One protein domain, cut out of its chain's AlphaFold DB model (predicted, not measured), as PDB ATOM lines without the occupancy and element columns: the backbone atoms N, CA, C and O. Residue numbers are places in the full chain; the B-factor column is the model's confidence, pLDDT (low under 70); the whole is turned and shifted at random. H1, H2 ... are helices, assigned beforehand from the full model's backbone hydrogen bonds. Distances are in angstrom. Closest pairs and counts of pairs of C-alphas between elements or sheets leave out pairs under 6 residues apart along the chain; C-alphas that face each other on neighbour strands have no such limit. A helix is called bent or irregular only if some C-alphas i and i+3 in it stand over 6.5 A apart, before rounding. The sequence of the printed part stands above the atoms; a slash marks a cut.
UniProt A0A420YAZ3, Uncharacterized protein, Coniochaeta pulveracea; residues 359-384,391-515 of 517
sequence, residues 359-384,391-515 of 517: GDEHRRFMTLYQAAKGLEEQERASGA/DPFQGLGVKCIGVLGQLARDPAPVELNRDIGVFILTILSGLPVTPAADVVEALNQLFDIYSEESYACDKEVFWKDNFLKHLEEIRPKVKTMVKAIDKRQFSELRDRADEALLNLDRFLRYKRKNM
ATOM      1  N   GLY A 359      64.870  44.097  63.440       86.56
ATOM      2  CA  GLY A 359      64.478  42.701  63.553       86.56
ATOM      3  C   GLY A 359      63.392  42.294  62.562       86.56
ATOM      4  O   GLY A 359      63.557  42.369  61.345       86.56
ATOM      5  N   ASP A 360      62.296  41.768  63.099       92.06
ATOM      6  CA  ASP A 360      61.188  41.192  62.345       92.06
ATOM      7  C   ASP A 360      59.993  42.145  62.217       92.06
ATOM      8  O   ASP A 360      58.859  41.689  62.061       92.06
ATOM      9  N   GLU A 361      60.217  43.467  62.250       95.12
ATOM     10  CA  GLU A 361      59.126  44.451  62.281       95.12
ATOM     11  C   GLU A 361      58.151  44.295  61.099       95.12
ATOM     12  O   GLU A 361      56.938  44.379  61.281       95.12
ATOM     13  N   HIS A 362      58.645  43.956  59.902       96.44
ATOM     14  CA  HIS A 362      57.793  43.637  58.749       96.44
ATOM     15  C   HIS A 362      56.855  42.443  59.019       96.44
ATOM     16  O   HIS A 362      55.673  42.485  58.685       96.44
ATOM     17  N   ARG A 363      57.319  41.389  59.699       96.69
ATOM     18  CA  ARG A 363      56.477  40.229  60.049       96.69
ATOM     19  C   ARG A 363      55.425  40.582  61.095       96.69
ATOM     20  O   ARG A 363      54.336  40.003  61.086       96.69
ATOM     21  N   ARG A 364      55.710  41.556  61.962       95.62
ATOM     22  CA  ARG A 364      54.732  42.089  62.922       95.62
ATOM     23  C   ARG A 364      53.597  42.811  62.205       95.62
ATOM     24  O   ARG A 364      52.443  42.521  62.494       95.62
ATOM     25  N   PHE A 365      53.894  43.634  61.197       97.12
ATOM     26  CA  PHE A 365      52.856  44.235  60.349       97.12
ATOM     27  C   PHE A 365      52.050  43.193  59.562       97.12
ATOM     28  O   PHE A 365      50.829  43.304  59.478       97.12
ATOM     29  N   MET A 366      52.690  42.138  59.042       97.19
ATOM     30  CA  MET A 366      51.967  41.027  58.399       97.19
ATOM     31  C   MET A 366      51.023  40.316  59.377       97.19
ATOM     32  O   MET A 366      49.901  39.963  59.017       97.19
ATOM     33  N   THR A 367      51.460  40.111  60.621       95.12
ATOM     34  CA  THR A 367      50.640  39.500  61.677       95.12
ATOM     35  C   THR A 367      49.479  40.412  62.065       95.12
ATOM     36  O   THR A 367      48.346  39.947  62.179       95.12
ATOM     37  N   LEU A 368      49.738  41.717  62.193       94.19
ATOM     38  CA  LEU A 368      48.726  42.726  62.488       94.19
ATOM     39  C   LEU A 368      47.653  42.791  61.394       94.19
ATOM     40  O   LEU A 368      46.468  42.813  61.711       94.19
ATOM     41  N   TYR A 369      48.050  42.714  60.121       95.19
ATOM     42  CA  TYR A 369      47.119  42.610  58.995       95.19
ATOM     43  C   TYR A 369      46.188  41.393  59.129       95.19
ATOM     44  O   TYR A 369      44.972  41.511  58.975       95.19
ATOM     45  N   GLN A 370      46.733  40.215  59.458       93.00
ATOM     46  CA  GLN A 370      45.915  39.007  59.631       93.00
ATOM     47  C   GLN A 370      44.975  39.114  60.840       93.00
ATOM     48  O   GLN A 370      43.833  38.658  60.769       93.00
ATOM     49  N   ALA A 371      45.429  39.736  61.931       89.88
ATOM     50  CA  ALA A 371      44.601  39.986  63.105       89.88
ATOM     51  C   ALA A 371      43.442  40.947  62.789       89.88
ATOM     52  O   ALA A 371      42.298  40.650  63.132       89.88
ATOM     53  N   ALA A 372      43.719  42.043  62.074       87.44
ATOM     54  CA  ALA A 372      42.713  43.013  61.642       87.44
ATOM     55  C   ALA A 372      41.630  42.356  60.775       87.44
ATOM     56  O   ALA A 372      40.438  42.499  61.043       87.44
ATOM     57  N   LYS A 373      42.042  41.533  59.803       85.62
ATOM     58  CA  LYS A 373      41.117  40.779  58.952       85.62
ATOM     59  C   LYS A 373      40.209  39.842  59.758       85.62
ATOM     60  O   LYS A 373      39.016  39.754  59.480       85.62
ATOM     61  N   GLY A 374      40.757  39.154  60.762       81.94
ATOM     62  CA  GLY A 374      39.976  38.276  61.637       81.94
ATOM     63  C   GLY A 374      38.894  39.019  62.432       81.94
ATOM     64  O   GLY A 374      37.803  38.481  62.618       81.94
ATOM     65  N   LEU A 375      39.174  40.255  62.859       80.25
ATOM     66  CA  LEU A 375      38.214  41.112  63.563       80.25
ATOM     67  C   LEU A 375      37.108  41.611  62.623       80.25
ATOM     68  O   LEU A 375      35.930  41.458  62.938       80.25
ATOM     69  N   GLU A 376      37.462  42.108  61.435       76.81
ATOM     70  CA  GLU A 376      36.476  42.563  60.443       76.81
ATOM     71  C   GLU A 376      35.526  41.434  60.003       76.81
ATOM     72  O   GLU A 376      34.324  41.645  59.818       76.81
ATOM     73  N   GLU A 377      36.034  40.207  59.852       74.94
ATOM     74  CA  GLU A 377      35.211  39.034  59.542       74.94
ATOM     75  C   GLU A 377      34.218  38.710  60.674       74.94
ATOM     76  O   GLU A 377      33.061  38.373  60.403       74.94
ATOM     77  N   GLN A 378      34.629  38.860  61.939       73.50
ATOM     78  CA  GLN A 378      33.757  38.685  63.106       73.50
ATOM     79  C   GLN A 378      32.701  39.793  63.225       73.50
ATOM     80  O   GLN A 378      31.540  39.514  63.545       73.50
ATOM     81  N   GLU A 379      33.055  41.041  62.930       71.81
ATOM     82  CA  GLU A 379      32.128  42.179  62.939       71.81
ATOM     83  C   GLU A 379      31.077  42.067  61.828       71.81
ATOM     84  O   GLU A 379      29.880  42.257  62.068       71.81
ATOM     85  N   ARG A 380      31.487  41.642  60.625       68.69
ATOM     86  CA  ARG A 380      30.555  41.330  59.530       68.69
ATOM     87  C   ARG A 380      29.636  40.161  59.879       68.69
ATOM     88  O   ARG A 380      28.448  40.211  59.568       68.69
ATOM     89  N   ALA A 381      30.152  39.125  60.544       68.25
ATOM     90  CA  ALA A 381      29.356  37.970  60.964       68.25
ATOM     91  C   ALA A 381      28.365  38.295  62.096       68.25
ATOM     92  O   ALA A 381      27.292  37.694  62.163       68.25
ATOM     93  N   SER A 382      28.703  39.240  62.973       70.56
ATOM     94  CA  SER A 382      27.842  39.679  64.080       70.56
ATOM     95  C   SER A 382      26.822  40.753  63.681       70.56
ATOM     96  O   SER A 382      25.939  41.074  64.474       70.56
ATOM     97  N   GLY A 383      26.892  41.278  62.451       57.66
ATOM     98  CA  GLY A 383      25.976  42.306  61.948       57.66
ATOM     99  C   GLY A 383      26.170  43.683  62.594       57.66
ATOM    100  O   GLY A 383      25.330  44.555  62.403       57.66
ATOM    101  N   ALA A 384      27.264  43.879  63.337       55.66
ATOM    102  CA  ALA A 384      27.624  45.131  64.010       55.66
ATOM    103  C   ALA A 384      28.346  46.130  63.086       55.66
ATOM    104  O   ALA A 384      28.789  47.187  63.521       55.66
ATOM    105  N   ASP A 391      35.733  55.729  55.074       82.81
ATOM    106  CA  ASP A 391      36.573  55.610  53.883       82.81
ATOM    107  C   ASP A 391      37.279  54.234  53.882       82.81
ATOM    108  O   ASP A 391      38.072  53.951  54.790       82.81
ATOM    109  N   PRO A 392      37.027  53.371  52.873       88.19
ATOM    110  CA  PRO A 392      37.641  52.049  52.768       88.19
ATOM    111  C   PRO A 392      39.175  52.055  52.809       88.19
ATOM    112  O   PRO A 392      39.773  51.031  53.137       88.19
ATOM    113  N   PHE A 393      39.822  53.175  52.478       91.06
ATOM    114  CA  PHE A 393      41.280  53.306  52.497       91.06
ATOM    115  C   PHE A 393      41.864  53.659  53.872       91.06
ATOM    116  O   PHE A 393      43.077  53.571  54.050       91.06
ATOM    117  N   GLN A 394      41.032  53.974  54.870       89.25
ATOM    118  CA  GLN A 394      41.486  54.230  56.245       89.25
ATOM    119  C   GLN A 394      41.640  52.961  57.089       89.25
ATOM    120  O   GLN A 394      42.099  53.036  58.237       89.25
ATOM    121  N   GLY A 395      41.288  51.798  56.537       90.69
ATOM    122  CA  GLY A 395      41.386  50.511  57.215       90.69
ATOM    123  C   GLY A 395      42.815  50.160  57.636       90.69
ATOM    124  O   GLY A 395      43.796  50.497  56.968       90.69
ATOM    125  N   LEU A 396      42.942  49.433  58.749       92.88
ATOM    126  CA  LEU A 396      44.238  48.956  59.237       92.88
ATOM    127  C   LEU A 396      44.930  48.040  58.215       92.88
ATOM    128  O   LEU A 396      46.149  48.104  58.069       92.88
ATOM    129  N   GLY A 397      44.159  47.244  57.464       94.69
ATOM    130  CA  GLY A 397      44.679  46.379  56.403       94.69
ATOM    131  C   GLY A 397      45.466  47.154  55.341       94.69
ATOM    132  O   GLY A 397      46.639  46.858  55.102       94.69
ATOM    133  N   VAL A 398      44.856  48.208  54.789       96.56
ATOM    134  CA  VAL A 398      45.476  49.124  53.818       96.56
ATOM    135  C   VAL A 398      46.754  49.740  54.382       96.56
ATOM    136  O   VAL A 398      47.795  49.684  53.730       96.56
ATOM    137  N   LYS A 399      46.714  50.246  55.620       97.38
ATOM    138  CA  LYS A 399      47.885  50.840  56.285       97.38
ATOM    139  C   LYS A 399      49.034  49.837  56.413       97.38
ATOM    140  O   LYS A 399      50.168  50.170  56.083       97.38
ATOM    141  N   CYS A 400      48.762  48.598  56.834       98.19
ATOM    142  CA  CYS A 400      49.786  47.552  56.915       98.19
ATOM    143  C   CYS A 400      50.410  47.246  55.545       98.19
ATOM    144  O   CYS A 400      51.630  47.122  55.452       98.19
ATOM    145  N   ILE A 401      49.598  47.135  54.488       98.50
ATOM    146  CA  ILE A 401      50.092  46.901  53.121       98.50
ATOM    147  C   ILE A 401      50.969  48.068  52.666       98.50
ATOM    148  O   ILE A 401      52.058  47.836  52.143       98.50
ATOM    149  N   GLY A 402      50.518  49.299  52.917       98.12
ATOM    150  CA  GLY A 402      51.250  50.521  52.614       98.12
ATOM    151  C   GLY A 402      52.638  50.533  53.246       98.12
ATOM    152  O   GLY A 402      53.627  50.635  52.523       98.12
ATOM    153  N   VAL A 403      52.735  50.335  54.569       98.25
ATOM    154  CA  VAL A 403      54.029  50.240  55.276       98.25
ATOM    155  C   VAL A 403      54.922  49.182  54.638       98.25
ATOM    156  O   VAL A 403      56.060  49.463  54.274       98.25
ATOM    157  N   LEU A 404      54.409  47.957  54.497       98.62
ATOM    158  CA  LEU A 404      55.183  46.830  53.984       98.62
ATOM    159  C   LEU A 404      55.733  47.124  52.591       98.62
ATOM    160  O   LEU A 404      56.909  46.882  52.333       98.62
ATOM    161  N   GLY A 405      54.910  47.690  51.712       98.06
ATOM    162  CA  GLY A 405      55.346  48.016  50.368       98.06
ATOM    163  C   GLY A 405      56.477  49.044  50.334       98.06
ATOM    164  O   GLY A 405      57.451  48.847  49.609       98.06
ATOM    165  N   GLN A 406      56.422  50.074  51.188       97.69
ATOM    166  CA  GLN A 406      57.503  51.060  51.300       97.69
ATOM    167  C   GLN A 406      58.806  50.444  51.829       97.69
ATOM    168  O   GLN A 406      59.873  50.704  51.276       97.69
ATOM    169  N   LEU A 407      58.721  49.572  52.842       98.12
ATOM    170  CA  LEU A 407      59.880  48.864  53.406       98.12
ATOM    171  C   LEU A 407      60.571  47.926  52.408       98.12
ATOM    172  O   LEU A 407      61.735  47.584  52.599       98.12
ATOM    173  N   ALA A 408      59.852  47.471  51.380       98.00
ATOM    174  CA  ALA A 408      60.361  46.544  50.377       98.00
ATOM    175  C   ALA A 408      61.033  47.231  49.179       98.00
ATOM    176  O   ALA A 408      61.619  46.531  48.350       98.00
ATOM    177  N   ARG A 409      60.947  48.559  49.049       96.19
ATOM    178  CA  ARG A 409      61.575  49.291  47.939       96.19
ATOM    179  C   ARG A 409      63.101  49.189  47.999       96.19
ATOM    180  O   ARG A 409      63.670  49.037  49.074       96.19
ATOM    181  N   ASP A 410      63.773  49.277  46.855       93.88
ATOM    182  CA  ASP A 410      65.238  49.380  46.817       93.88
ATOM    183  C   ASP A 410      65.705  50.599  47.658       93.88
ATOM    184  O   ASP A 410      64.995  51.611  47.685       93.88
ATOM    185  N   PRO A 411      66.812  50.522  48.424       95.06
ATOM    186  CA  PRO A 411      67.797  49.438  48.525       95.06
ATOM    187  C   PRO A 411      67.526  48.436  49.669       95.06
ATOM    188  O   PRO A 411      68.446  48.036  50.389       95.06
ATOM    189  N   ALA A 412      66.272  48.016  49.876       96.50
ATOM    190  CA  ALA A 412      65.936  47.003  50.878       96.50
ATOM    191  C   ALA A 412      66.687  45.672  50.652       96.50
ATOM    192  O   ALA A 412      66.878  45.243  49.509       96.50
ATOM    193  N   PRO A 413      67.050  44.941  51.727       96.44
ATOM    194  CA  PRO A 413      67.622  43.606  51.602       96.44
ATOM    195  C   PRO A 413      66.738  42.679  50.758       96.44
ATOM    196  O   PRO A 413      65.532  42.590  50.978       96.44
ATOM    197  N   VAL A 414      67.343  41.927  49.834       96.81
ATOM    198  CA  VAL A 414      66.614  41.054  48.891       96.81
ATOM    199  C   VAL A 414      65.665  40.085  49.599       96.81
ATOM    200  O   VAL A 414      64.545  39.888  49.142       96.81
ATOM    201  N   GLU A 415      66.072  39.508  50.731       96.75
ATOM    202  CA  GLU A 415      65.222  38.582  51.491       96.75
ATOM    203  C   GLU A 415      64.028  39.286  52.154       96.75
ATOM    204  O   GLU A 415      62.936  38.729  52.190       96.75
ATOM    205  N   LEU A 416      64.201  40.533  52.606       97.44
ATOM    206  CA  LEU A 416      63.096  41.350  53.109       97.44
ATOM    207  C   LEU A 416      62.098  41.656  51.985       97.44
ATOM    208  O   LEU A 416      60.894  41.463  52.153       97.44
ATOM    209  N   ASN A 417      62.606  42.093  50.827       98.25
ATOM    210  CA  ASN A 417      61.789  42.330  49.639       98.25
ATOM    211  C   ASN A 417      61.030  41.060  49.219       98.25
ATOM    212  O   ASN A 417      59.837  41.132  48.939       98.25
ATOM    213  N   ARG A 418      61.698  39.899  49.231       98.50
ATOM    214  CA  ARG A 418      61.115  38.590  48.914       98.50
ATOM    215  C   ARG A 418      59.958  38.241  49.847       98.50
ATOM    216  O   ARG A 418      58.861  37.964  49.366       98.50
ATOM    217  N   ASP A 419      60.186  38.295  51.160       98.12
ATOM    218  CA  ASP A 419      59.174  37.982  52.177       98.12
ATOM    219  C   ASP A 419      57.930  38.873  52.008       98.12
ATOM    220  O   ASP A 419      56.794  38.387  52.005       98.12
ATOM    221  N   ILE A 420      58.136  40.178  51.798       98.62
ATOM    222  CA  ILE A 420      57.050  41.143  51.598       98.62
ATOM    223  C   ILE A 420      56.341  40.932  50.255       98.62
ATOM    224  O   ILE A 420      55.110  40.892  50.212       98.62
ATOM    225  N   GLY A 421      57.081  40.750  49.164       98.50
ATOM    226  CA  GLY A 421      56.519  40.532  47.832       98.50
ATOM    227  C   GLY A 421      55.623  39.293  47.770       98.50
ATOM    228  O   GLY A 421      54.511  39.346  47.237       98.50
ATOM    229  N   VAL A 422      56.054  38.190  48.395       98.50
ATOM    230  CA  VAL A 422      55.257  36.957  48.514       98.50
ATOM    231  C   VAL A 422      53.990  37.193  49.338       98.50
ATOM    232  O   VAL A 422      52.907  36.724  48.967       98.50
ATOM    233  N   PHE A 423      54.092  37.939  50.440       98.56
ATOM    234  CA  PHE A 423      52.935  38.302  51.253       98.56
ATOM    235  C   PHE A 423      51.909  39.123  50.454       98.56
ATOM    236  O   PHE A 423      50.725  38.776  50.441       98.56
ATOM    237  N   ILE A 424      52.348  40.144  49.710       98.56
ATOM    238  CA  ILE A 424      51.461  40.976  48.885       98.56
ATOM    239  C   ILE A 424      50.788  40.143  47.778       98.56
ATOM    240  O   ILE A 424      49.573  40.228  47.584       98.56
ATOM    241  N   LEU A 425      51.515  39.246  47.102       98.12
ATOM    242  CA  LEU A 425      50.905  38.313  46.141       98.12
ATOM    243  C   LEU A 425      49.881  37.366  46.783       98.12
ATOM    244  O   LEU A 425      48.888  36.991  46.148       98.12
ATOM    245  N   THR A 426      50.096  36.980  48.041       97.75
ATOM    246  CA  THR A 426      49.156  36.144  48.796       97.75
ATOM    247  C   THR A 426      47.850  36.893  49.070       97.75
ATOM    248  O   THR A 426      46.773  36.315  48.904       97.75
ATOM    249  N   ILE A 427      47.918  38.190  49.394       97.25
ATOM    250  CA  ILE A 427      46.741  39.064  49.545       97.25
ATOM    251  C   ILE A 427      45.915  39.084  48.255       97.25
ATOM    252  O   ILE A 427      44.703  38.841  48.284       97.25
ATOM    253  N   LEU A 428      46.575  39.299  47.114       97.88
ATOM    254  CA  LEU A 428      45.933  39.325  45.797       97.88
ATOM    255  C   LEU A 428      45.314  37.968  45.421       97.88
ATOM    256  O   LEU A 428      44.218  37.896  44.856       97.88
ATOM    257  N   SER A 429      45.986  36.875  45.781       96.69
ATOM    258  CA  SER A 429      45.496  35.510  45.563       96.69
ATOM    259  C   SER A 429      44.238  35.187  46.379       96.69
ATOM    260  O   SER A 429      43.446  34.340  45.952       96.69
ATOM    261  N   GLY A 430      44.023  35.891  47.498       94.75
ATOM    262  CA  GLY A 430      42.862  35.770  48.384       94.75
ATOM    263  C   GLY A 430      41.536  36.277  47.803       94.75
ATOM    264  O   GLY A 430      40.481  36.064  48.404       94.75
ATOM    265  N   LEU A 431      41.542  36.903  46.621       95.38
ATOM    266  CA  LEU A 431      40.313  37.283  45.923       95.38
ATOM    267  C   LEU A 431      39.396  36.068  45.652       95.38
ATOM    268  O   LEU A 431      39.877  35.034  45.165       95.38
ATOM    269  N   PRO A 432      38.069  36.203  45.876       92.81
ATOM    270  CA  PRO A 432      37.326  37.453  46.115       92.81
ATOM    271  C   PRO A 432      37.119  37.839  47.595       92.81
ATOM    272  O   PRO A 432      36.324  38.730  47.866       92.81
ATOM    273  N   VAL A 433      37.767  37.164  48.551       91.31
ATOM    274  CA  VAL A 433      37.551  37.414  49.993       91.31
ATOM    275  C   VAL A 433      38.252  38.694  50.456       91.31
ATOM    276  O   VAL A 433      37.737  39.402  51.315       91.31
ATOM    277  N   THR A 434      39.424  38.988  49.891       93.62
ATOM    278  CA  THR A 434      40.196  40.197  50.202       93.62
ATOM    279  C   THR A 434      39.397  41.469  49.861       93.62
ATOM    280  O   THR A 434      38.878  41.552  48.742       93.62
ATOM    281  N   PRO A 435      39.310  42.458  50.775       94.00
ATOM    282  CA  PRO A 435      38.691  43.755  50.501       94.00
ATOM    283  C   PRO A 435      39.285  44.450  49.272       94.00
ATOM    284  O   PRO A 435      40.472  44.332  48.976       94.00
ATOM    285  N   ALA A 436      38.460  45.208  48.545       96.00
ATOM    286  CA  ALA A 436      38.910  45.864  47.319       96.00
ATOM    287  C   ALA A 436      39.982  46.938  47.573       96.00
ATOM    288  O   ALA A 436      40.900  47.056  46.767       96.00
ATOM    289  N   ALA A 437      39.892  47.679  48.684       96.12
ATOM    290  CA  ALA A 437      40.881  48.693  49.055       96.12
ATOM    291  C   ALA A 437      42.272  48.071  49.279       96.12
ATOM    292  O   ALA A 437      43.245  48.529  48.684       96.12
ATOM    293  N   ASP A 438      42.342  46.956  50.015       97.31
ATOM    294  CA  ASP A 438      43.571  46.180  50.224       97.31
ATOM    295  C   ASP A 438      44.185  45.709  48.899       97.31
ATOM    296  O   ASP A 438      45.396  45.773  48.709       97.31
ATOM    297  N   VAL A 439      43.357  45.254  47.951       98.31
ATOM    298  CA  VAL A 439      43.823  44.820  46.622       98.31
ATOM    299  C   VAL A 439      44.379  45.985  45.808       98.31
ATOM    300  O   VAL A 439      45.394  45.816  45.135       98.31
ATOM    301  N   VAL A 440      43.723  47.146  45.846       98.50
ATOM    302  CA  VAL A 440      44.199  48.356  45.159       98.50
ATOM    303  C   VAL A 440      45.560  48.770  45.709       98.50
ATOM    304  O   VAL A 440      46.490  48.967  44.928       98.50
ATOM    305  N   GLU A 441      45.700  48.827  47.032       98.50
ATOM    306  CA  GLU A 441      46.965  49.188  47.670       98.50
ATOM    307  C   GLU A 441      48.060  48.153  47.377       98.50
ATOM    308  O   GLU A 441      49.158  48.512  46.963       98.50
ATOM    309  N   ALA A 442      47.746  46.858  47.474       98.69
ATOM    310  CA  ALA A 442      48.671  45.771  47.155       98.69
ATOM    311  C   ALA A 442      49.205  45.846  45.714       98.69
ATOM    312  O   ALA A 442      50.390  45.613  45.478       98.69
ATOM    313  N   LEU A 443      48.344  46.172  44.746       98.75
ATOM    314  CA  LEU A 443      48.756  46.356  43.354       98.75
ATOM    315  C   LEU A 443      49.683  47.563  43.197       98.75
ATOM    316  O   LEU A 443      50.735  47.419  42.578       98.75
ATOM    317  N   ASN A 444      49.328  48.709  43.782       98.44
ATOM    318  CA  ASN A 444      50.155  49.916  43.726       98.44
ATOM    319  C   ASN A 444      51.545  49.671  44.325       98.44
ATOM    320  O   ASN A 444      52.545  49.964  43.677       98.44
ATOM    321  N   GLN A 445      51.621  49.021  45.491       98.44
ATOM    322  CA  GLN A 445      52.906  48.678  46.102       98.44
ATOM    323  C   GLN A 445      53.745  47.750  45.206       98.44
ATOM    324  O   GLN A 445      54.940  47.983  45.045       98.44
ATOM    325  N   LEU A 446      53.154  46.736  44.556       98.38
ATOM    326  CA  LEU A 446      53.903  45.889  43.611       98.38
ATOM    327  C   LEU A 446      54.411  46.658  42.391       98.38
ATOM    328  O   LEU A 446      55.501  46.353  41.905       98.38
ATOM    329  N   PHE A 447      53.630  47.612  41.880       98.19
ATOM    330  CA  PHE A 447      54.065  48.446  40.762       98.19
ATOM    331  C   PHE A 447      55.269  49.286  41.159       98.19
ATOM    332  O   PHE A 447      56.229  49.329  40.398       98.19
ATOM    333  N   ASP A 448      55.246  49.874  42.351       96.50
ATOM    334  CA  ASP A 448      56.322  50.732  42.833       96.50
ATOM    335  C   ASP A 448      57.606  49.951  43.135       96.50
ATOM    336  O   ASP A 448      58.688  50.372  42.737       96.50
ATOM    337  N   ILE A 449      57.496  48.798  43.807       97.69
ATOM    338  CA  ILE A 449      58.653  47.976  44.204       97.69
ATOM    339  C   ILE A 449      59.380  47.408  42.983       97.69
ATOM    340  O   ILE A 449      60.607  47.338  42.969       97.69
ATOM    341  N   TYR A 450      58.624  46.963  41.978       97.81
ATOM    342  CA  TYR A 450      59.152  46.245  40.819       97.81
ATOM    343  C   TYR A 450      58.996  47.052  39.526       97.81
ATOM    344  O   TYR A 450      58.833  46.466  38.458       97.81
ATOM    345  N   SER A 451      59.002  48.382  39.579       92.94
ATOM    346  CA  SER A 451      58.914  49.239  38.383       92.94
ATOM    347  C   SER A 451      60.191  49.192  37.537       92.94
ATOM    348  O   SER A 451      60.116  49.159  36.306       92.94
ATOM    349  N   GLU A 452      61.344  49.107  38.194       92.81
ATOM    350  CA  GLU A 452      62.660  49.339  37.605       92.81
ATOM    351  C   GLU A 452      63.463  48.036  37.451       92.81
ATOM    352  O   GLU A 452      63.518  47.205  38.356       92.81
ATOM    353  N   GLU A 453      64.060  47.827  36.274       93.06
ATOM    354  CA  GLU A 453      64.768  46.580  35.926       93.06
ATOM    355  C   GLU A 453      66.207  46.538  36.452       93.06
ATOM    356  O   GLU A 453      66.794  45.461  36.591       93.06
ATOM    357  N   SER A 454      66.777  47.706  36.757       92.38
ATOM    358  CA  SER A 454      68.118  47.826  37.329       92.38
ATOM    359  C   SER A 454      68.187  47.454  38.815       92.38
ATOM    360  O   SER A 454      69.273  47.146  39.311       92.38
ATOM    361  N   TYR A 455      67.053  47.409  39.521       94.56
ATOM    362  CA  TYR A 455      67.009  47.036  40.935       94.56
ATOM    363  C   TYR A 455      67.245  45.540  41.146       94.56
ATOM    364  O   TYR A 455      66.727  44.679  40.431       94.56
ATOM    365  N   ALA A 456      68.002  45.207  42.196       94.25
ATOM    366  CA  ALA A 456      68.374  43.823  42.488       94.25
ATOM    367  C   ALA A 456      67.146  42.925  42.728       94.25
ATOM    368  O   ALA A 456      67.140  41.751  42.345       94.25
ATOM    369  N   CYS A 457      66.095  43.483  43.333       95.75
ATOM    370  CA  CYS A 457      64.854  42.778  43.631       95.75
ATOM    371  C   CYS A 457      64.081  42.343  42.376       95.75
ATOM    372  O   CYS A 457      63.390  41.324  42.424       95.75
ATOM    373  N   ASP A 458      64.223  43.034  41.239       97.06
ATOM    374  CA  ASP A 458      63.541  42.639  40.006       97.06
ATOM    375  C   ASP A 458      64.038  41.266  39.542       97.06
ATOM    376  O   ASP A 458      63.276  40.309  39.377       97.06
ATOM    377  N   LYS A 459      65.357  41.113  39.432       95.44
ATOM    378  CA  LYS A 459      65.967  39.844  39.030       95.44
ATOM    379  C   LYS A 459      65.864  38.770  40.112       95.44
ATOM    380  O   LYS A 459      65.471  37.641  39.817       95.44
ATOM    381  N   GLU A 460      66.239  39.098  41.346       97.50
ATOM    382  CA  GLU A 460      66.405  38.099  42.409       97.50
ATOM    383  C   GLU A 460      65.096  37.662  43.069       97.50
ATOM    384  O   GLU A 460      65.074  36.611  43.723       97.50
ATOM    385  N   VAL A 461      64.019  38.433  42.896       98.06
ATOM    386  CA  VAL A 461      62.695  38.140  43.455       98.06
ATOM    387  C   VAL A 461      61.652  38.068  42.349       98.06
ATOM    388  O   VAL A 461      61.160  36.976  42.077       98.06
ATOM    389  N   PHE A 462      61.338  39.174  41.663       98.31
ATOM    390  CA  PHE A 462      60.205  39.216  40.726       98.31
ATOM    391  C   PHE A 462      60.303  38.143  39.629       98.31
ATOM    392  O   PHE A 462      59.352  37.385  39.401       98.31
ATOM    393  N   TRP A 463      61.463  38.037  38.975       97.75
ATOM    394  CA  TRP A 463      61.700  37.046  37.923       97.75
ATOM    395  C   TRP A 463      61.940  35.644  38.470       97.75
ATOM    396  O   TRP A 463      61.316  34.687  38.008       97.75
ATOM    397  N   LYS A 464      62.827  35.515  39.461       97.25
ATOM    398  CA  LYS A 464      63.218  34.223  40.042       97.25
ATOM    399  C   LYS A 464      62.043  33.483  40.680       97.25
ATOM    400  O   LYS A 464      61.922  32.271  40.502       97.25
ATOM    401  N   ASP A 465      61.162  34.218  41.349       97.81
ATOM    402  CA  ASP A 465      60.006  33.670  42.061       97.81
ATOM    403  C   ASP A 465      58.727  33.741  41.207       97.81
ATOM    404  O   ASP A 465      57.636  33.399  41.663       97.81
ATOM    405  N   ASN A 466      58.865  34.114  39.927       96.56
ATOM    406  CA  ASN A 466      57.832  34.032  38.899       96.56
ATOM    407  C   ASN A 466      56.564  34.853  39.205       96.56
ATOM    408  O   ASN A 466      55.434  34.430  38.927       96.56
ATOM    409  N   PHE A 467      56.746  36.059  39.743       98.38
ATOM    410  CA  PHE A 467      55.650  36.958  40.116       98.38
ATOM    411  C   PHE A 467      54.793  37.348  38.907       98.38
ATOM    412  O   PHE A 467      53.570  37.455  39.024       98.38
ATOM    413  N   LEU A 468      55.408  37.476  37.724       97.81
ATOM    414  CA  LEU A 468      54.701  37.775  36.477       97.81
ATOM    415  C   LEU A 468      53.551  36.790  36.218       97.81
ATOM    416  O   LEU A 468      52.427  37.217  35.955       97.81
ATOM    417  N   LYS A 469      53.808  35.483  36.342       97.31
ATOM    418  CA  LYS A 469      52.790  34.450  36.113       97.31
ATOM    419  C   LYS A 469      51.625  34.584  37.094       97.31
ATOM    420  O   LYS A 469      50.468  34.506  36.689       97.31
ATOM    421  N   HIS A 470      51.917  34.821  38.371       97.81
ATOM    422  CA  HIS A 470      50.882  35.002  39.391       97.81
ATOM    423  C   HIS A 470      49.999  36.221  39.100       97.81
ATOM    424  O   HIS A 470      48.773  36.130  39.170       97.81
ATOM    425  N   LEU A 471      50.595  37.344  38.694       98.12
ATOM    426  CA  LEU A 471      49.845  38.547  38.324       98.12
ATOM    427  C   LEU A 471      48.961  38.328  37.085       98.12
ATOM    428  O   LEU A 471      47.822  38.800  37.052       98.12
ATOM    429  N   GLU A 472      49.431  37.573  36.089       98.00
ATOM    430  CA  GLU A 472      48.625  37.194  34.921       98.00
ATOM    431  C   GLU A 472      47.402  36.344  35.298       98.00
ATOM    432  O   GLU A 472      46.306  36.570  34.774       98.00
ATOM    433  N   GLU A 473      47.570  35.402  36.227       97.44
ATOM    434  CA  GLU A 473      46.498  34.534  36.729       97.44
ATOM    435  C   GLU A 473      45.476  35.295  37.591       97.44
ATOM    436  O   GLU A 473      44.278  34.992  37.558       97.44
ATOM    437  N   ILE A 474      45.919  36.307  38.341       97.56
ATOM    438  CA  ILE A 474      45.064  37.105  39.231       97.56
ATOM    439  C   ILE A 474      44.301  38.197  38.471       97.56
ATOM    440  O   ILE A 474      43.161  38.515  38.822       97.56
ATOM    441  N   ARG A 475      44.860  38.732  37.381       97.88
ATOM    442  CA  ARG A 475      44.240  39.759  36.527       97.88
ATOM    443  C   ARG A 475      42.729  39.573  36.258       97.88
ATOM    444  O   ARG A 475      41.976  40.531  36.460       97.88
ATOM    445  N   PRO A 476      42.216  38.405  35.807       98.12
ATOM    446  CA  PRO A 476      40.776  38.225  35.596       98.12
ATOM    447  C   PRO A 476      39.942  38.350  36.883       98.12
ATOM    448  O   PRO A 476      38.804  38.828  36.825       98.12
ATOM    449  N   LYS A 477      40.494  37.969  38.044       98.19
ATOM    450  CA  LYS A 477      39.837  38.147  39.347       98.19
ATOM    451  C   LYS A 477      39.748  39.625  39.715       98.19
ATOM    452  O   LYS A 477      38.664  40.075  40.072       98.19
ATOM    453  N   VAL A 478      40.829  40.388  39.527       98.19
ATOM    454  CA  VAL A 478      40.839  41.849  39.746       98.19
ATOM    455  C   VAL A 478      39.792  42.517  38.862       98.19
ATOM    456  O   VAL A 478      38.944  43.250  39.355       98.19
ATOM    457  N   LYS A 479      39.738  42.179  37.568       98.31
ATOM    458  CA  LYS A 479      38.707  42.700  36.654       98.31
ATOM    459  C   LYS A 479      37.279  42.417  37.131       98.31
ATOM    460  O   LYS A 479      36.384  43.232  36.915       98.31
ATOM    461  N   THR A 480      37.052  41.255  37.739       98.19
ATOM    462  CA  THR A 480      35.742  40.876  38.288       98.19
ATOM    463  C   THR A 480      35.426  41.667  39.555       98.19
ATOM    464  O   THR A 480      34.334  42.218  39.654       98.19
ATOM    465  N   MET A 481      36.392  41.782  40.470       97.94
ATOM    466  CA  MET A 481      36.290  42.590  41.687       97.94
ATOM    467  C   MET A 481      35.958  44.044  41.353       97.94
ATOM    468  O   MET A 481      34.962  44.562  41.841       97.94
ATOM    469  N   VAL A 482      36.731  44.673  40.462       97.75
ATOM    470  CA  VAL A 482      36.520  46.067  40.057       97.75
ATOM    471  C   VAL A 482      35.089  46.262  39.569       97.75
ATOM    472  O   VAL A 482      34.398  47.157  40.033       97.75
ATOM    473  N   LYS A 483      34.583  45.382  38.692       97.44
ATOM    474  CA  LYS A 483      33.196  45.417  38.189       97.44
ATOM    475  C   LYS A 483      32.117  45.260  39.265       97.44
ATOM    476  O   LYS A 483      31.004  45.715  39.027       97.44
ATOM    477  N   ALA A 484      32.424  44.614  40.386       96.50
ATOM    478  CA  ALA A 484      31.481  44.392  41.476       96.50
ATOM    479  C   ALA A 484      31.335  45.605  42.411       96.50
ATOM    480  O   ALA A 484      30.363  45.666  43.157       96.50
ATOM    481  N   ILE A 485      32.263  46.568  42.366       95.50
ATOM    482  CA  ILE A 485      32.191  47.794  43.172       95.50
ATOM    483  C   ILE A 485      31.051  48.675  42.651       95.50
ATOM    484  O   ILE A 485      31.047  49.073  41.479       95.50
ATOM    485  N   ASP A 486      30.103  49.004  43.533       93.69
ATOM    486  CA  ASP A 486      29.018  49.933  43.225       93.69
ATOM    487  C   ASP A 486      29.556  51.366  43.141       93.69
ATOM    488  O   ASP A 486      29.852  52.001  44.151       93.69
ATOM    489  N   LYS A 487      29.636  51.897  41.915       94.12
ATOM    490  CA  LYS A 487      30.098  53.265  41.641       94.12
ATOM    491  C   LYS A 487      29.247  54.343  42.328       94.12
ATOM    492  O   LYS A 487      29.734  55.450  42.520       94.12
ATOM    493  N   ARG A 488      27.979  54.067  42.649       92.19
ATOM    494  CA  ARG A 488      27.084  55.047  43.288       92.19
ATOM    495  C   ARG A 488      27.345  55.179  44.780       92.19
ATOM    496  O   ARG A 488      27.133  56.256  45.317       92.19
ATOM    497  N   GLN A 489      27.751  54.086  45.420       90.06
ATOM    498  CA  GLN A 489      28.051  54.058  46.851       90.06
ATOM    499  C   GLN A 489      29.528  54.356  47.117       90.06
ATOM    500  O   GLN A 489      29.844  55.113  48.021       90.06
ATOM    501  N   PHE A 490      30.426  53.804  46.300       91.25
ATOM    502  CA  PHE A 490      31.870  53.870  46.507       91.25
ATOM    503  C   PHE A 490      32.569  54.387  45.244       91.25
ATOM    504  O   PHE A 490      33.333  53.665  44.599       91.25
ATOM    505  N   SER A 491      32.268  55.628  44.842       93.94
ATOM    506  CA  SER A 491      32.790  56.220  43.600       93.94
ATOM    507  C   SER A 491      34.313  56.325  43.587       93.94
ATOM    508  O   SER A 491      34.932  55.934  42.602       93.94
ATOM    509  N   GLU A 492      34.923  56.781  44.682       94.12
ATOM    510  CA  GLU A 492      36.379  56.927  44.780       94.12
ATOM    511  C   GLU A 492      37.094  55.573  44.728       94.12
ATOM    512  O   GLU A 492      37.991  55.368  43.909       94.12
ATOM    513  N   LEU A 493      36.648  54.607  45.543       95.50
ATOM    514  CA  LEU A 493      37.165  53.238  45.511       95.50
ATOM    515  C   LEU A 493      37.036  52.636  44.110       95.50
ATOM    516  O   LEU A 493      37.951  51.960  43.640       95.50
ATOM    517  N   ARG A 494      35.916  52.892  43.425       97.25
ATOM    518  CA  ARG A 494      35.709  52.433  42.056       97.25
ATOM    519  C   ARG A 494      36.729  53.036  41.095       97.25
ATOM    520  O   ARG A 494      37.322  52.285  40.321       97.25
ATOM    521  N   ASP A 495      36.910  54.350  41.132       97.62
ATOM    522  CA  ASP A 495      37.794  55.057  40.209       97.62
ATOM    523  C   ASP A 495      39.266  54.646  40.440       97.62
ATOM    524  O   ASP A 495      39.955  54.288  39.480       97.62
ATOM    525  N   ARG A 496      39.713  54.532  41.703       97.81
ATOM    526  CA  ARG A 496      41.050  54.005  42.053       97.81
ATOM    527  C   ARG A 496      41.241  52.546  41.627       97.81
ATOM    528  O   ARG A 496      42.322  52.158  41.188       97.81
ATOM    529  N   ALA A 497      40.200  51.719  41.717       98.12
ATOM    530  CA  ALA A 497      40.276  50.319  41.306       98.12
ATOM    531  C   ALA A 497      40.303  50.143  39.773       98.12
ATOM    532  O   ALA A 497      40.992  49.251  39.269       98.12
ATOM    533  N   ASP A 498      39.597  50.997  39.024       98.12
ATOM    534  CA  ASP A 498      39.700  51.056  37.561       98.12
ATOM    535  C   ASP A 498      41.117  51.490  37.128       98.12
ATOM    536  O   ASP A 498      41.688  50.891  36.209       98.12
ATOM    537  N   GLU A 499      41.721  52.466  37.816       98.25
ATOM    538  CA  GLU A 499      43.109  52.885  37.585       98.25
ATOM    539  C   GLU A 499      44.115  51.761  37.877       98.25
ATOM    540  O   GLU A 499      44.951  51.446  37.026       98.25
ATOM    541  N   ALA A 500      44.003  51.090  39.027       98.44
ATOM    542  CA  ALA A 500      44.882  49.978  39.386       98.44
ATOM    543  C   ALA A 500      44.806  48.828  38.363       98.44
ATOM    544  O   ALA A 500      45.827  48.240  38.002       98.44
ATOM    545  N   LEU A 501      43.615  48.527  37.828       98.50
ATOM    546  CA  LEU A 501      43.445  47.531  36.764       98.50
ATOM    547  C   LEU A 501      44.102  47.971  35.446       98.50
ATOM    548  O   LEU A 501      44.727  47.155  34.763       98.50
ATOM    549  N   LEU A 502      43.974  49.248  35.080       98.38
ATOM    550  CA  LEU A 502      44.642  49.809  33.906       98.38
ATOM    551  C   LEU A 502      46.169  49.735  34.046       98.38
ATOM    552  O   LEU A 502      46.861  49.362  33.092       98.38
ATOM    553  N   ASN A 503      46.690  50.062  35.227       98.31
ATOM    554  CA  ASN A 503      48.116  50.014  35.523       98.31
ATOM    555  C   ASN A 503      48.630  48.573  35.582       98.31
ATOM    556  O   ASN A 503      49.675  48.307  34.995       98.31
ATOM    557  N   LEU A 504      47.858  47.611  36.101       98.50
ATOM    558  CA  LEU A 504      48.185  46.182  36.011       98.50
ATOM    559  C   LEU A 504      48.365  45.734  34.552       98.50
ATOM    560  O   LEU A 504      49.339  45.063  34.211       98.50
ATOM    561  N   ASP A 505      47.457  46.136  33.660       98.00
ATOM    562  CA  ASP A 505      47.531  45.800  32.233       98.00
ATOM    563  C   ASP A 505      48.748  46.421  31.534       98.00
ATOM    564  O   ASP A 505      49.306  45.844  30.592       98.00
ATOM    565  N   ARG A 506      49.159  47.619  31.955       98.31
ATOM    566  CA  ARG A 506      50.378  48.283  31.469       98.31
ATOM    567  C   ARG A 506      51.627  47.599  32.015       98.31
ATOM    568  O   ARG A 506      52.487  47.221  31.224       98.31
ATOM    569  N   PHE A 507      51.671  47.364  33.320       98.19
ATOM    570  CA  PHE A 507      52.774  46.728  34.028       98.19
ATOM    571  C   PHE A 507      53.072  45.327  33.481       98.19
ATOM    572  O   PHE A 507      54.207  45.029  33.125       98.19
ATOM    573  N   LEU A 508      52.047  44.489  33.279       97.94
ATOM    574  CA  LEU A 508      52.210  43.159  32.676       97.94
ATOM    575  C   LEU A 508      52.787  43.222  31.252       97.94
ATOM    576  O   LEU A 508      53.612  42.392  30.876       97.94
ATOM    577  N   ARG A 509      52.355  44.191  30.434       97.62
ATOM    578  CA  ARG A 509      52.909  44.381  29.080       97.62
ATOM    579  C   ARG A 509      54.364  44.833  29.127       97.62
ATOM    580  O   ARG A 509      55.171  44.297  28.373       97.62
ATOM    581  N   TYR A 510      54.677  45.775  30.009       97.06
ATOM    582  CA  TYR A 510      56.032  46.258  30.243       97.06
ATOM    583  C   TYR A 510      56.962  45.116  30.671       97.06
ATOM    584  O   TYR A 510      57.954  44.852  29.997       97.06
ATOM    585  N   LYS A 511      56.582  44.340  31.691       96.81
ATOM    586  CA  LYS A 511      57.384  43.208  32.167       96.81
ATOM    587  C   LYS A 511      57.616  42.152  31.093       96.81
ATOM    588  O   LYS A 511      58.745  41.719  30.917       96.81
ATOM    589  N   ARG A 512      56.608  41.790  30.289       95.38
ATOM    590  CA  ARG A 512      56.823  40.867  29.154       95.38
ATOM    591  C   ARG A 512      57.845  41.387  28.141       95.38
ATOM    592  O   ARG A 512      58.582  40.585  27.577       95.38
ATOM    593  N   LYS A 513      57.863  42.699  27.886       94.94
ATOM    594  CA  LYS A 513      58.810  43.323  26.951       94.94
ATOM    595  C   LYS A 513      60.250  43.234  27.470       94.94
ATOM    596  O   LYS A 513      61.146  42.974  26.674       94.94
ATOM    597  N   ASN A 514      60.435  43.386  28.780       92.75
ATOM    598  CA  ASN A 514      61.740  43.397  29.445       92.75
ATOM    599  C   ASN A 514      62.056  42.076  30.164       92.75
ATOM    600  O   ASN A 514      62.775  42.051  31.157       92.75
ATOM    601  N   MET A 515      61.507  40.956  29.684       90.50
ATOM    602  CA  MET A 515      61.814  39.647  30.251       90.50
ATOM    603  C   MET A 515      63.323  39.354  30.106       90.50
ATOM    604  O   MET A 515      63.835  39.429  28.981       90.50
TER     605      MET A 515
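What this domain is: This is residues 359 to 384 and 391 to 515 of the 517 residues of an uncharacterized protein of Coniochaeta pulveracea (UniProt A0A420YAZ3). Six helices lie roughly lengthwise in two rows packed on each other, H1, H3 and H6 in one and H2, H4 and H7 in the other, while the short H5 sits at the end of the body where H3 begins. H4 is nearest the middle, H1 is at one side of the stack, and residues 378 to 383, of which 378 to 382 belong to H1, stick out. The printed part has 151 residues, with seven named helices, H1 to H7 in chain order, and no named strand, and is all helix. The whole is compact, with a radius of gyration of the C-alphas of 15.4 A and spans of 48 by 36 by 21 A.

Where its parts are: H1, residues 361 to 382, begins at C-alpha (59.126, 44.451, 62.281) and is 31.7 A long. H2 is residues 396 to 407, 16.7 A. H3, residues 414 to 429, is 22.1 A long, and H4, residues 436 to 449, is 20.1 A. H5, residues 456 to 463, is 10.6 A long and only just irregular: C-alphas 460 and 463 are 6.6 A apart. H6, residues 467 to 484, begins at C-alpha (55.650, 36.958, 40.116) and is 25.3 A long; it has a kink of 42 degrees near residue 474 and is only just irregular, with C-alphas 473 and 476 6.9 A apart. H7, residues 491 to 513, is 33.5 A long and ends at C-alpha (58.810, 43.323, 26.951).

How they stand to each other: H2, H3, H4, H6 and H7 form an up and down bundle, each running against the one before it. H3 is the hub, touching four helices. With residues 421 to 428 alone it touches H4, a hairpin at a shallow tilt of 31 degrees; the closest C-alphas are those of Ile 424 and Ala 442, 5.8 A. H3 touches H5 with residues 414 to 421 alone, closest at the C-alphas of Arg 418 and Val 461, 5.7 A. Residues 425 to 429 of H3 touch residues 467 to 474 of H6, closest at the C-alphas of Ser 429 and Ile 474, 6.5 A. H2 and H4 touch and run the same way at a shallow tilt of 4 degrees, with the C-alphas of Gly 405 and Gln 445 closest, 5.0 A. H6 and H7 are a hairpin at 25 degrees, a shallow tilt, with the C-alphas of Val 482 and Ala 497 closest, 5.8 A. H4 touches H7 too, closest at the C-alphas of Val 440 and Ala 497, 5.8 A. H1 touches H2, opposite ways at a shallow tilt of 18 degrees, closest at the C-alphas of Tyr 369 and Gly 397, 5.2 A; H1 and H4 are apart. Every O i to N i+4 pair is within hydrogen-bond range in H1, H2, H3, H4 and H7, against 3 of 4 in H5 and 12 of 14 in H6.

The domain as a whole: The C-alphas farthest apart, those of Gly 383 and Ser 454, are 49.1 A apart. Residues 385 to 390 are not printed, and C-alphas 384 and 391 are 17.1 A apart across the cut. Of the links that are printed whole, H5 to H6 is tight and the others are short. The mean pLDDT of the printed part is 94.2; residues 380 to 381 and 383 to 384 are under 70.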